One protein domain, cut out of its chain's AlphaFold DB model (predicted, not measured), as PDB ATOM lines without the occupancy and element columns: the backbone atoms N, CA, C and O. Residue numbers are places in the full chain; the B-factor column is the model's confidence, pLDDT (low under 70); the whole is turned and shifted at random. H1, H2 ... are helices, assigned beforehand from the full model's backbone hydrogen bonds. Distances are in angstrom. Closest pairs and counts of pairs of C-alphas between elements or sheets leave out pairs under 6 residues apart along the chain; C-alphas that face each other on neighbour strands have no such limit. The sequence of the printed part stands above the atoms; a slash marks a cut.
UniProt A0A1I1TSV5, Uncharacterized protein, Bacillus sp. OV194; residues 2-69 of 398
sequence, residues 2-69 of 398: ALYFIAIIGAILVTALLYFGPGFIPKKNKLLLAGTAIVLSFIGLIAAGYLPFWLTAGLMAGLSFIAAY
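What this domain is: This is residues 2 to 69 of the 398 residues of an uncharacterized protein of Bacillus sp. OV194 (UniProt A0A1I1TSV5). Three helices fold back and forth in an open zigzag: H2 lies in the middle, H1 and H3 each pack on it, and H1 and H3 stay apart. The printed part has 68 residues, with three named helices in the order H1, H2, H3 and no named strand; the class is all helix. It is only just compact, close to loose, with a radius of gyration of the C-alphas of 12.9 A, and only just flat, spanning 37 by 27 by 15 A.

Where its parts are: Find C-alpha 2 at (191.117, 144.322, 164.147); from there H1, residues 2 to 20, runs 27.1 A. H2, residues 27 to 50, runs 35.7 A. H3, residues 53 to 69, runs 24.4 A to C-alpha 69 at (196.898, 171.854, 149.001).

How they stand to each other: H1 and H2 form a helical hairpin and touch, opposite ways at a shallow tilt of 14 degrees; look at their closest C-alphas, Thr 15 and Ala 34, 7.1 A apart. H2 and H3 form another, at a shallow tilt of 23 degrees; their closest C-alphas, Ala 48 and Thr 56, are 6.1 A apart. Every O i to N i+4 pair is within hydrogen-bond range in H1 and H3, and 18 of 20 in H2.

The domain as a whole: The C-alphas farthest apart, Gly 23 and Tyr 50, are 37.9 A apart. The printed part has no cut and no long link. In the B-factor column, pLDDT is under 70 at residues 2 to 3, 6, 15, 18 and 22 to 24.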
ATOM      1  N   ALA A   2     192.321 143.498 164.379       65.50
ATOM      2  CA  ALA A   2     191.117 144.322 164.147       65.50
ATOM      3  C   ALA A   2     191.382 145.649 163.396       65.50
ATOM      4  O   ALA A   2     190.587 146.039 162.545       65.50
ATOM      5  N   LEU A   3     192.531 146.290 163.643       68.38
ATOM      6  CA  LEU A   3     192.952 147.524 162.962       68.38
ATOM      7  C   LEU A   3     193.117 147.352 161.443       68.38
ATOM      8  O   LEU A   3     192.637 148.183 160.678       68.38
ATOM      9  N   TYR A   4     193.696 146.235 160.993       75.94
ATOM     10  CA  TYR A   4     193.863 145.952 159.562       75.94
ATOM     11  C   TYR A   4     192.518 145.803 158.843       75.94
ATOM     12  O   TYR A   4     192.355 146.300 157.733       75.94
ATOM     13  N   PHE A   5     191.524 145.179 159.485       72.88
ATOM     14  CA  PHE A   5     190.176 145.076 158.916       72.88
ATOM     15  C   PHE A   5     189.518 146.449 158.749       72.88
ATOM     16  O   PHE A   5     188.900 146.703 157.717       72.88
ATOM     17  N   ILE A   6     189.677 147.342 159.728       69.75
ATOM     18  CA  ILE A   6     189.143 148.709 159.664       69.75
ATOM     19  C   ILE A   6     189.831 149.503 158.544       69.75
ATOM     20  O   ILE A   6     189.143 150.159 157.764       69.75
ATOM     21  N   ALA A   7     191.156 149.383 158.403       72.50
ATOM     22  CA  ALA A   7     191.913 150.035 157.335       72.50
ATOM     23  C   ALA A   7     191.488 149.547 155.937       72.50
ATOM     24  O   ALA A   7     191.233 150.357 155.048       72.50
ATOM     25  N   ILE A   8     191.318 148.231 155.756       74.88
ATOM     26  CA  ILE A   8     190.862 147.642 154.486       74.88
ATOM     27  C   ILE A   8     189.444 148.112 154.142       74.88
ATOM     28  O   ILE A   8     189.178 148.500 153.004       74.88
ATOM     29  N   ILE A   9     188.528 148.117 155.116       73.88
ATOM     30  CA  ILE A   9     187.157 148.602 154.913       73.88
ATOM     31  C   ILE A   9     187.165 150.093 154.557       73.88
ATOM     32  O   ILE A   9     186.462 150.493 153.630       73.88
ATOM     33  N   GLY A  10     187.989 150.898 155.237       75.75
ATOM     34  CA  GLY A  10     188.182 152.317 154.942       75.75
ATOM     35  C   GLY A  10     188.685 152.552 153.519       75.75
ATOM     36  O   GLY A  10     188.082 153.327 152.779       75.75
ATOM     37  N   ALA A  11     189.712 151.819 153.089       71.31
ATOM     38  CA  ALA A  11     190.254 151.908 151.735       71.31
ATOM     39  C   ALA A  11     189.208 151.547 150.662       71.31
ATOM     40  O   ALA A  11     189.080 152.254 149.658       71.31
ATOM     41  N   ILE A  12     188.404 150.498 150.884       75.62
ATOM     42  CA  ILE A  12     187.315 150.102 149.974       75.62
ATOM     43  C   ILE A  12     186.247 151.202 149.891       75.62
ATOM     44  O   ILE A  12     185.796 151.538 148.794       75.62
ATOM     45  N   LEU A  13     185.861 151.791 151.028       72.38
ATOM     46  CA  LEU A  13     184.855 152.853 151.096       72.38
ATOM     47  C   LEU A  13     185.333 154.139 150.414       72.38
ATOM     48  O   LEU A  13     184.588 154.707 149.618       72.38
ATOM     49  N   VAL A  14     186.576 154.560 150.665       74.38
ATOM     50  CA  VAL A  14     187.193 155.729 150.018       74.38
ATOM     51  C   VAL A  14     187.283 155.514 148.512       74.38
ATOM     52  O   VAL A  14     186.865 156.381 147.750       74.38
ATOM     53  N   THR A  15     187.732 154.338 148.071       68.25
ATOM     54  CA  THR A  15     187.820 153.994 146.642       68.25
ATOM     55  C   THR A  15     186.442 153.996 145.979       68.25
ATOM     56  O   THR A  15     186.281 154.541 144.886       68.25
ATOM     57  N   ALA A  16     185.423 153.442 146.642       75.56
ATOM     58  CA  ALA A  16     184.047 153.461 146.152       75.56
ATOM     59  C   ALA A  16     183.492 154.891 146.071       75.56
ATOM     60  O   ALA A  16     182.885 155.252 145.063       75.56
ATOM     61  N   LEU A  17     183.743 155.726 147.085       70.19
ATOM     62  CA  LEU A  17     183.333 157.130 147.099       70.19
ATOM     63  C   LEU A  17     184.036 157.937 145.997       70.19
ATOM     64  O   LEU A  17     183.407 158.768 145.352       70.19
ATOM     65  N   LEU A  18     185.315 157.656 145.726       66.94
ATOM     66  CA  LEU A  18     186.081 158.267 144.633       66.94
ATOM     67  C   LEU A  18     185.554 157.840 143.255       66.94
ATOM     68  O   LEU A  18     185.506 158.632 142.310       66.94
ATOM     69  N   TYR A  19     185.169 156.568 143.132       73.31
ATOM     70  CA  TYR A  19     184.676 155.986 141.889       73.31
ATOM     71  C   TYR A  19     183.278 156.504 141.536       73.31
ATOM     72  O   TYR A  19     183.052 156.931 140.400       73.31
ATOM     73  N   PHE A  20     182.369 156.511 142.516       75.94
ATOM     74  CA  PHE A  20     180.996 157.010 142.384       75.94
ATOM     75  C   PHE A  20     180.863 158.520 142.604       75.94
ATOM     76  O   PHE A  20     179.786 159.076 142.379       75.94
ATOM     77  N   GLY A  21     181.945 159.186 143.010       75.56
ATOM     78  CA  GLY A  21     182.007 160.629 143.178       75.56
ATOM     79  C   GLY A  21     181.582 161.352 141.898       75.56
ATOM     80  O   GLY A  21     181.849 160.864 140.788       75.56
ATOM     81  N   PRO A  22     180.889 162.496 142.034       61.34
ATOM     82  CA  PRO A  22     180.251 163.159 140.911       61.34
ATOM     83  C   PRO A  22     181.286 163.434 139.812       61.34
ATOM     84  O   PRO A  22     182.429 163.792 140.094       61.34
ATOM     85  N   GLY A  23     180.902 163.193 138.554       65.88
ATOM     86  CA  GLY A  23     181.790 163.025 137.390       65.88
ATOM     87  C   GLY A  23     182.644 164.229 136.965       65.88
ATOM     88  O   GLY A  23     183.117 164.252 135.835       65.88
ATOM     89  N   PHE A  24     182.851 165.206 137.845       65.06
ATOM     90  CA  PHE A  24     183.566 166.458 137.613       65.06
ATOM     91  C   PHE A  24     185.093 166.307 137.539       65.06
ATOM     92  O   PHE A  24     185.770 167.224 137.087       65.06
ATOM     93  N   ILE A  25     185.654 165.161 137.943       74.25
ATOM     94  CA  ILE A  25     187.107 164.942 137.932       74.25
ATOM     95  C   ILE A  25     187.517 164.188 136.653       74.25
ATOM     96  O   ILE A  25     187.043 163.064 136.432       74.25
ATOM     97  N   PRO A  26     188.415 164.743 135.812       80.38
ATOM     98  CA  PRO A  26     188.895 164.063 134.612       80.38
ATOM     99  C   PRO A  26     189.608 162.753 134.977       80.38
ATOM    100  O   PRO A  26     190.274 162.656 136.007       80.38
ATOM    101  N   LYS A  27     189.508 161.732 134.112       80.38
ATOM    102  CA  LYS A  27     190.017 160.367 134.385       80.38
ATOM    103  C   LYS A  27     191.487 160.327 134.828       80.38
ATOM    104  O   LYS A  27     191.841 159.486 135.646       80.38
ATOM    105  N   LYS A  28     192.320 161.246 134.325       80.31
ATOM    106  CA  LYS A  28     193.742 161.368 134.696       80.31
ATOM    107  C   LYS A  28     193.924 161.755 136.169       80.31
ATOM    108  O   LYS A  28     194.744 161.166 136.862       80.31
ATOM    109  N   ASN A  29     193.097 162.672 136.667       78.94
ATOM    110  CA  ASN A  29     193.178 163.162 138.043       78.94
ATOM    111  C   ASN A  29     192.549 162.169 139.027       78.94
ATOM    112  O   ASN A  29     192.959 162.119 140.179       78.94
ATOM    113  N   LYS A  30     191.610 161.325 138.568       80.81
ATOM    114  CA  LYS A  30     191.085 160.213 139.377       80.81
ATOM    115  C   LYS A  30     192.175 159.205 139.745       80.81
ATOM    116  O   LYS A  30     192.199 158.746 140.879       80.81
ATOM    117  N   LEU A  31     193.071 158.881 138.806       81.62
ATOM    118  CA  LEU A  31     194.196 157.977 139.068       81.62
ATOM    119  C   LEU A  31     195.173 158.589 140.079       81.62
ATOM    120  O   LEU A  31     195.594 157.908 141.005       81.62
ATOM    121  N   LEU A  32     195.490 159.880 139.925       82.06
ATOM    122  CA  LEU A  32     196.395 160.585 140.833       82.06
ATOM    123  C   LEU A  32     195.821 160.653 142.253       82.06
ATOM    124  O   LEU A  32     196.520 160.328 143.203       82.06
ATOM    125  N   LEU A  33     194.535 160.986 142.380       81.56
ATOM    126  CA  LEU A  33     193.841 161.035 143.666       81.56
ATOM    127  C   LEU A  33     193.733 159.645 144.324       81.56
ATOM    128  O   LEU A  33     193.826 159.523 145.540       81.56
ATOM    129  N   ALA A  34     193.566 158.586 143.527       81.88
ATOM    130  CA  ALA A  34     193.616 157.217 144.034       81.88
ATOM    131  C   ALA A  34     195.027 156.845 144.521       81.88
ATOM    132  O   ALA A  34     195.164 156.238 145.578       81.88
ATOM    133  N   GLY A  35     196.068 157.244 143.785       84.44
ATOM    134  CA  GLY A  35     197.460 157.038 144.182       84.44
ATOM    135  C   GLY A  35     197.797 157.734 145.499       84.44
ATOM    136  O   GLY A  35     198.320 157.093 146.406       84.44
ATOM    137  N   THR A  36     197.429 159.011 145.648       82.25
ATOM    138  CA  THR A  36     197.672 159.749 146.896       82.25
ATOM    139  C   THR A  36     196.902 159.147 148.066       82.25
ATOM    140  O   THR A  36     197.469 159.012 149.142       82.25
ATOM    141  N   ALA A  37     195.660 158.698 147.862       82.12
ATOM    142  CA  ALA A  37     194.890 158.018 148.903       82.12
ATOM    143  C   ALA A  37     195.528 156.688 149.348       82.12
ATOM    144  O   ALA A  37     195.515 156.377 150.538       82.12
ATOM    145  N   ILE A  38     196.105 155.914 148.420       82.88
ATOM    146  CA  ILE A  38     196.817 154.667 148.745       82.88
ATOM    147  C   ILE A  38     198.062 154.967 149.579       82.88
ATOM    148  O   ILE A  38     198.233 154.364 150.635       82.88
ATOM    149  N   VAL A  39     198.893 155.917 149.145       86.44
ATOM    150  CA  VAL A  39     200.108 156.313 149.877       86.44
ATOM    151  C   VAL A  39     199.750 156.815 151.276       86.44
ATOM    152  O   VAL A  39     200.320 156.347 152.259       86.44
ATOM    153  N   LEU A  40     198.735 157.677 151.384       84.56
ATOM    154  CA  LEU A  40     198.241 158.184 152.665       84.56
ATOM    155  C   LEU A  40     197.777 157.041 153.580       84.56
ATOM    156  O   LEU A  40     198.099 157.016 154.764       84.56
ATOM    157  N   SER A  41     197.071 156.052 153.022       83.94
ATOM    158  CA  SER A  41     196.624 154.872 153.764       83.94
ATOM    159  C   SER A  41     197.785 154.001 154.252       83.94
ATOM    160  O   SER A  41     197.678 153.435 155.340       83.94
ATOM    161  N   PHE A  42     198.867 153.872 153.479       86.19
ATOM    162  CA  PHE A  42     200.066 153.138 153.895       86.19
ATOM    163  C   PHE A  42     200.781 153.847 155.043       86.19
ATOM    164  O   PHE A  42     201.071 153.210 156.054       86.19
ATOM    165  N   ILE A  43     200.978 155.163 154.929       87.69
ATOM    166  CA  ILE A  43     201.590 155.980 155.987       87.69
ATOM    167  C   ILE A  43     200.787 155.858 157.284       87.69
ATOM    168  O   ILE A  43     201.353 155.642 158.348       87.69
ATOM    169  N   GLY A  44     199.456 155.892 157.199       85.94
ATOM    170  CA  GLY A  44     198.586 155.682 158.356       85.94
ATOM    171  C   GLY A  44     198.724 154.343 159.032       85.94
ATOM    172  O   GLY A  44     198.661 154.256 160.253       85.94
ATOM    173  N   LEU A  45     198.865 153.295 158.224       85.12
ATOM    174  CA  LEU A  45     199.008 151.940 158.728       85.12
ATOM    175  C   LEU A  45     200.318 151.787 159.502       85.12
ATOM    176  O   LEU A  45     200.313 151.192 160.575       85.12
ATOM    177  N   ILE A  46     201.404 152.340 158.954       89.31
ATOM    178  CA  ILE A  46     202.719 152.357 159.596       89.31
ATOM    179  C   ILE A  46     202.621 153.178 160.882       89.31
ATOM    180  O   ILE A  46     202.842 152.640 161.961       89.31
ATOM    181  N   ALA A  47     202.160 154.428 160.795       90.00
ATOM    182  CA  ALA A  47     202.037 155.335 161.932       90.00
ATOM    183  C   ALA A  47     201.189 154.757 163.078       90.00
ATOM    184  O   ALA A  47     201.523 154.940 164.243       90.00
ATOM    185  N   ALA A  48     200.120 154.011 162.774       86.25
ATOM    186  CA  ALA A  48     199.264 153.391 163.788       86.25
ATOM    187  C   ALA A  48     199.955 152.276 164.594       86.25
ATOM    188  O   ALA A  48     199.432 151.878 165.635       86.25
ATOM    189  N   GLY A  49     201.085 151.749 164.113       87.31
ATOM    190  CA  GLY A  49     201.920 150.802 164.855       87.31
ATOM    191  C   GLY A  49     202.843 151.469 165.875       87.31
ATOM    192  O   GLY A  49     203.198 150.823 166.857       87.31
ATOM    193  N   TYR A  50     203.186 152.741 165.662       91.75
ATOM    194  CA  TYR A  50     204.212 153.451 166.435       91.75
ATOM    195  C   TYR A  50     203.654 154.601 167.286       91.75
ATOM    196  O   TYR A  50     204.230 154.925 168.316       91.75
ATOM    197  N   LEU A  51     202.529 155.209 166.893       91.75
ATOM    198  CA  LEU A  51     201.994 156.418 167.525       91.75
ATOM    199  C   LEU A  51     200.653 156.169 168.235       91.75
ATOM    200  O   LEU A  51     199.833 155.370 167.765       91.75
ATOM    201  N   PRO A  52     200.352 156.910 169.321       91.62
ATOM    202  CA  PRO A  52     199.044 156.859 169.959       91.62
ATOM    203  C   PRO A  52     197.936 157.322 168.999       91.62
ATOM    204  O   PRO A  52     198.152 158.125 168.086       91.62
ATOM    205  N   PHE A  53     196.713 156.829 169.224       84.62
ATOM    206  CA  PHE A  53     195.567 157.030 168.321       84.62
ATOM    207  C   PHE A  53     195.282 158.507 167.982       84.62
ATOM    208  O   PHE A  53     194.950 158.845 166.848       84.62
ATOM    209  N   TRP A  54     195.409 159.405 168.959       89.88
ATOM    210  CA  TRP A  54     195.151 160.833 168.751       89.88
ATOM    211  C   TRP A  54     196.200 161.492 167.854       89.88
ATOM    212  O   TRP A  54     195.862 162.325 167.016       89.88
ATOM    213  N   LEU A  55     197.457 161.076 167.990       87.75
ATOM    214  CA  LEU A  55     198.583 161.639 167.253       87.75
ATOM    215  C   LEU A  55     198.596 161.120 165.812       87.75
ATOM    216  O   LEU A  55     198.763 161.896 164.877       87.75
ATOM    217  N   THR A  56     198.253 159.844 165.612       87.50
ATOM    218  CA  THR A  56     197.965 159.301 164.274       87.50
ATOM    219  C   THR A  56     196.790 159.998 163.598       87.50
ATOM    220  O   THR A  56     196.871 160.297 162.406       87.50
ATOM    221  N   ALA A  57     195.713 160.302 164.329       80.62
ATOM    222  CA  ALA A  57     194.590 161.063 163.786       80.62
ATOM    223  C   ALA A  57     194.996 162.499 163.393       80.62
ATOM    224  O   ALA A  57     194.602 162.971 162.324       80.62
ATOM    225  N   GLY A  58     195.809 163.171 164.217       87.06
ATOM    226  CA  GLY A  58     196.356 164.499 163.926       87.06
ATOM    227  C   GLY A  58     197.266 164.509 162.695       87.06
ATOM    228  O   GLY A  58     197.054 165.304 161.779       87.06
ATOM    229  N   LEU A  59     198.210 163.569 162.624       90.06
ATOM    230  CA  LEU A  59     199.124 163.390 161.492       90.06
ATOM    231  C   LEU A  59     198.362 163.110 160.191       90.06
ATOM    232  O   LEU A  59     198.640 163.709 159.153       90.06
ATOM    233  N   MET A  60     197.331 162.269 160.260       87.06
ATOM    234  CA  MET A  60     196.444 161.997 159.132       87.06
ATOM    235  C   MET A  60     195.693 163.231 158.640       87.06
ATOM    236  O   MET A  60     195.598 163.458 157.432       87.06
ATOM    237  N   ALA A  61     195.166 164.042 159.559       82.19
ATOM    238  CA  ALA A  61     194.504 165.289 159.202       82.19
ATOM    239  C   ALA A  61     195.490 166.259 158.532       82.19
ATOM    240  O   ALA A  61     195.178 166.803 157.471       82.19
ATOM    241  N   GLY A  62     196.693 166.416 159.094       88.75
ATOM    242  CA  GLY A  62     197.754 167.262 158.542       88.75
ATOM    243  C   GLY A  62     198.167 166.847 157.129       88.75
ATOM    244  O   GLY A  62     198.110 167.657 156.202       88.75
ATOM    245  N   LEU A  63     198.479 165.564 156.923       87.19
ATOM    246  CA  LEU A  63     198.834 165.049 155.599       87.19
ATOM    247  C   LEU A  63     197.677 165.171 154.600       87.19
ATOM    248  O   LEU A  63     197.906 165.458 153.425       87.19
ATOM    249  N   SER A  64     196.426 165.021 155.047       82.75
ATOM    250  CA  SER A  64     195.260 165.266 154.194       82.75
ATOM    251  C   SER A  64     195.167 166.731 153.749       82.75
ATOM    252  O   SER A  64     194.802 166.980 152.599       82.75
ATOM    253  N   PHE A  65     195.492 167.698 154.614       85.31
ATOM    254  CA  PHE A  65     195.539 169.119 154.246       85.31
ATOM    255  C   PHE A  65     196.658 169.410 153.243       85.31
ATOM    256  O   PHE A  65     196.417 170.088 152.245       85.31
ATOM    257  N   ILE A  66     197.851 168.851 153.457       87.62
ATOM    258  CA  ILE A  66     198.992 169.010 152.541       87.62
ATOM    259  C   ILE A  66     198.668 168.395 151.175       87.62
ATOM    260  O   ILE A  66     198.850 169.035 150.138       87.62
ATOM    261  N   ALA A  67     198.114 167.181 151.155       84.62
ATOM    262  CA  ALA A  67     197.701 166.520 149.923       84.62
ATOM    263  C   ALA A  67     196.615 167.319 149.184       84.62
ATOM    264  O   ALA A  67     196.685 167.462 147.959       84.62
ATOM    265  N   ALA A  68     195.638 167.878 149.908       82.06
ATOM    266  CA  ALA A  68     194.623 168.757 149.334       82.06
ATOM    267  C   ALA A  68     195.249 170.029 148.739       82.06
ATOM    268  O   ALA A  68     194.938 170.377 147.601       82.06
ATOM    269  N   TYR A  69     196.190 170.655 149.449       87.62
ATOM    270  CA  TYR A  69     196.898 171.854 149.001       87.62
ATOM    271  C   TYR A  69     197.736 171.610 147.736       87.62
ATOM    272  O   TYR A  69     197.651 172.370 146.770       87.62
TER     273      TYR A  69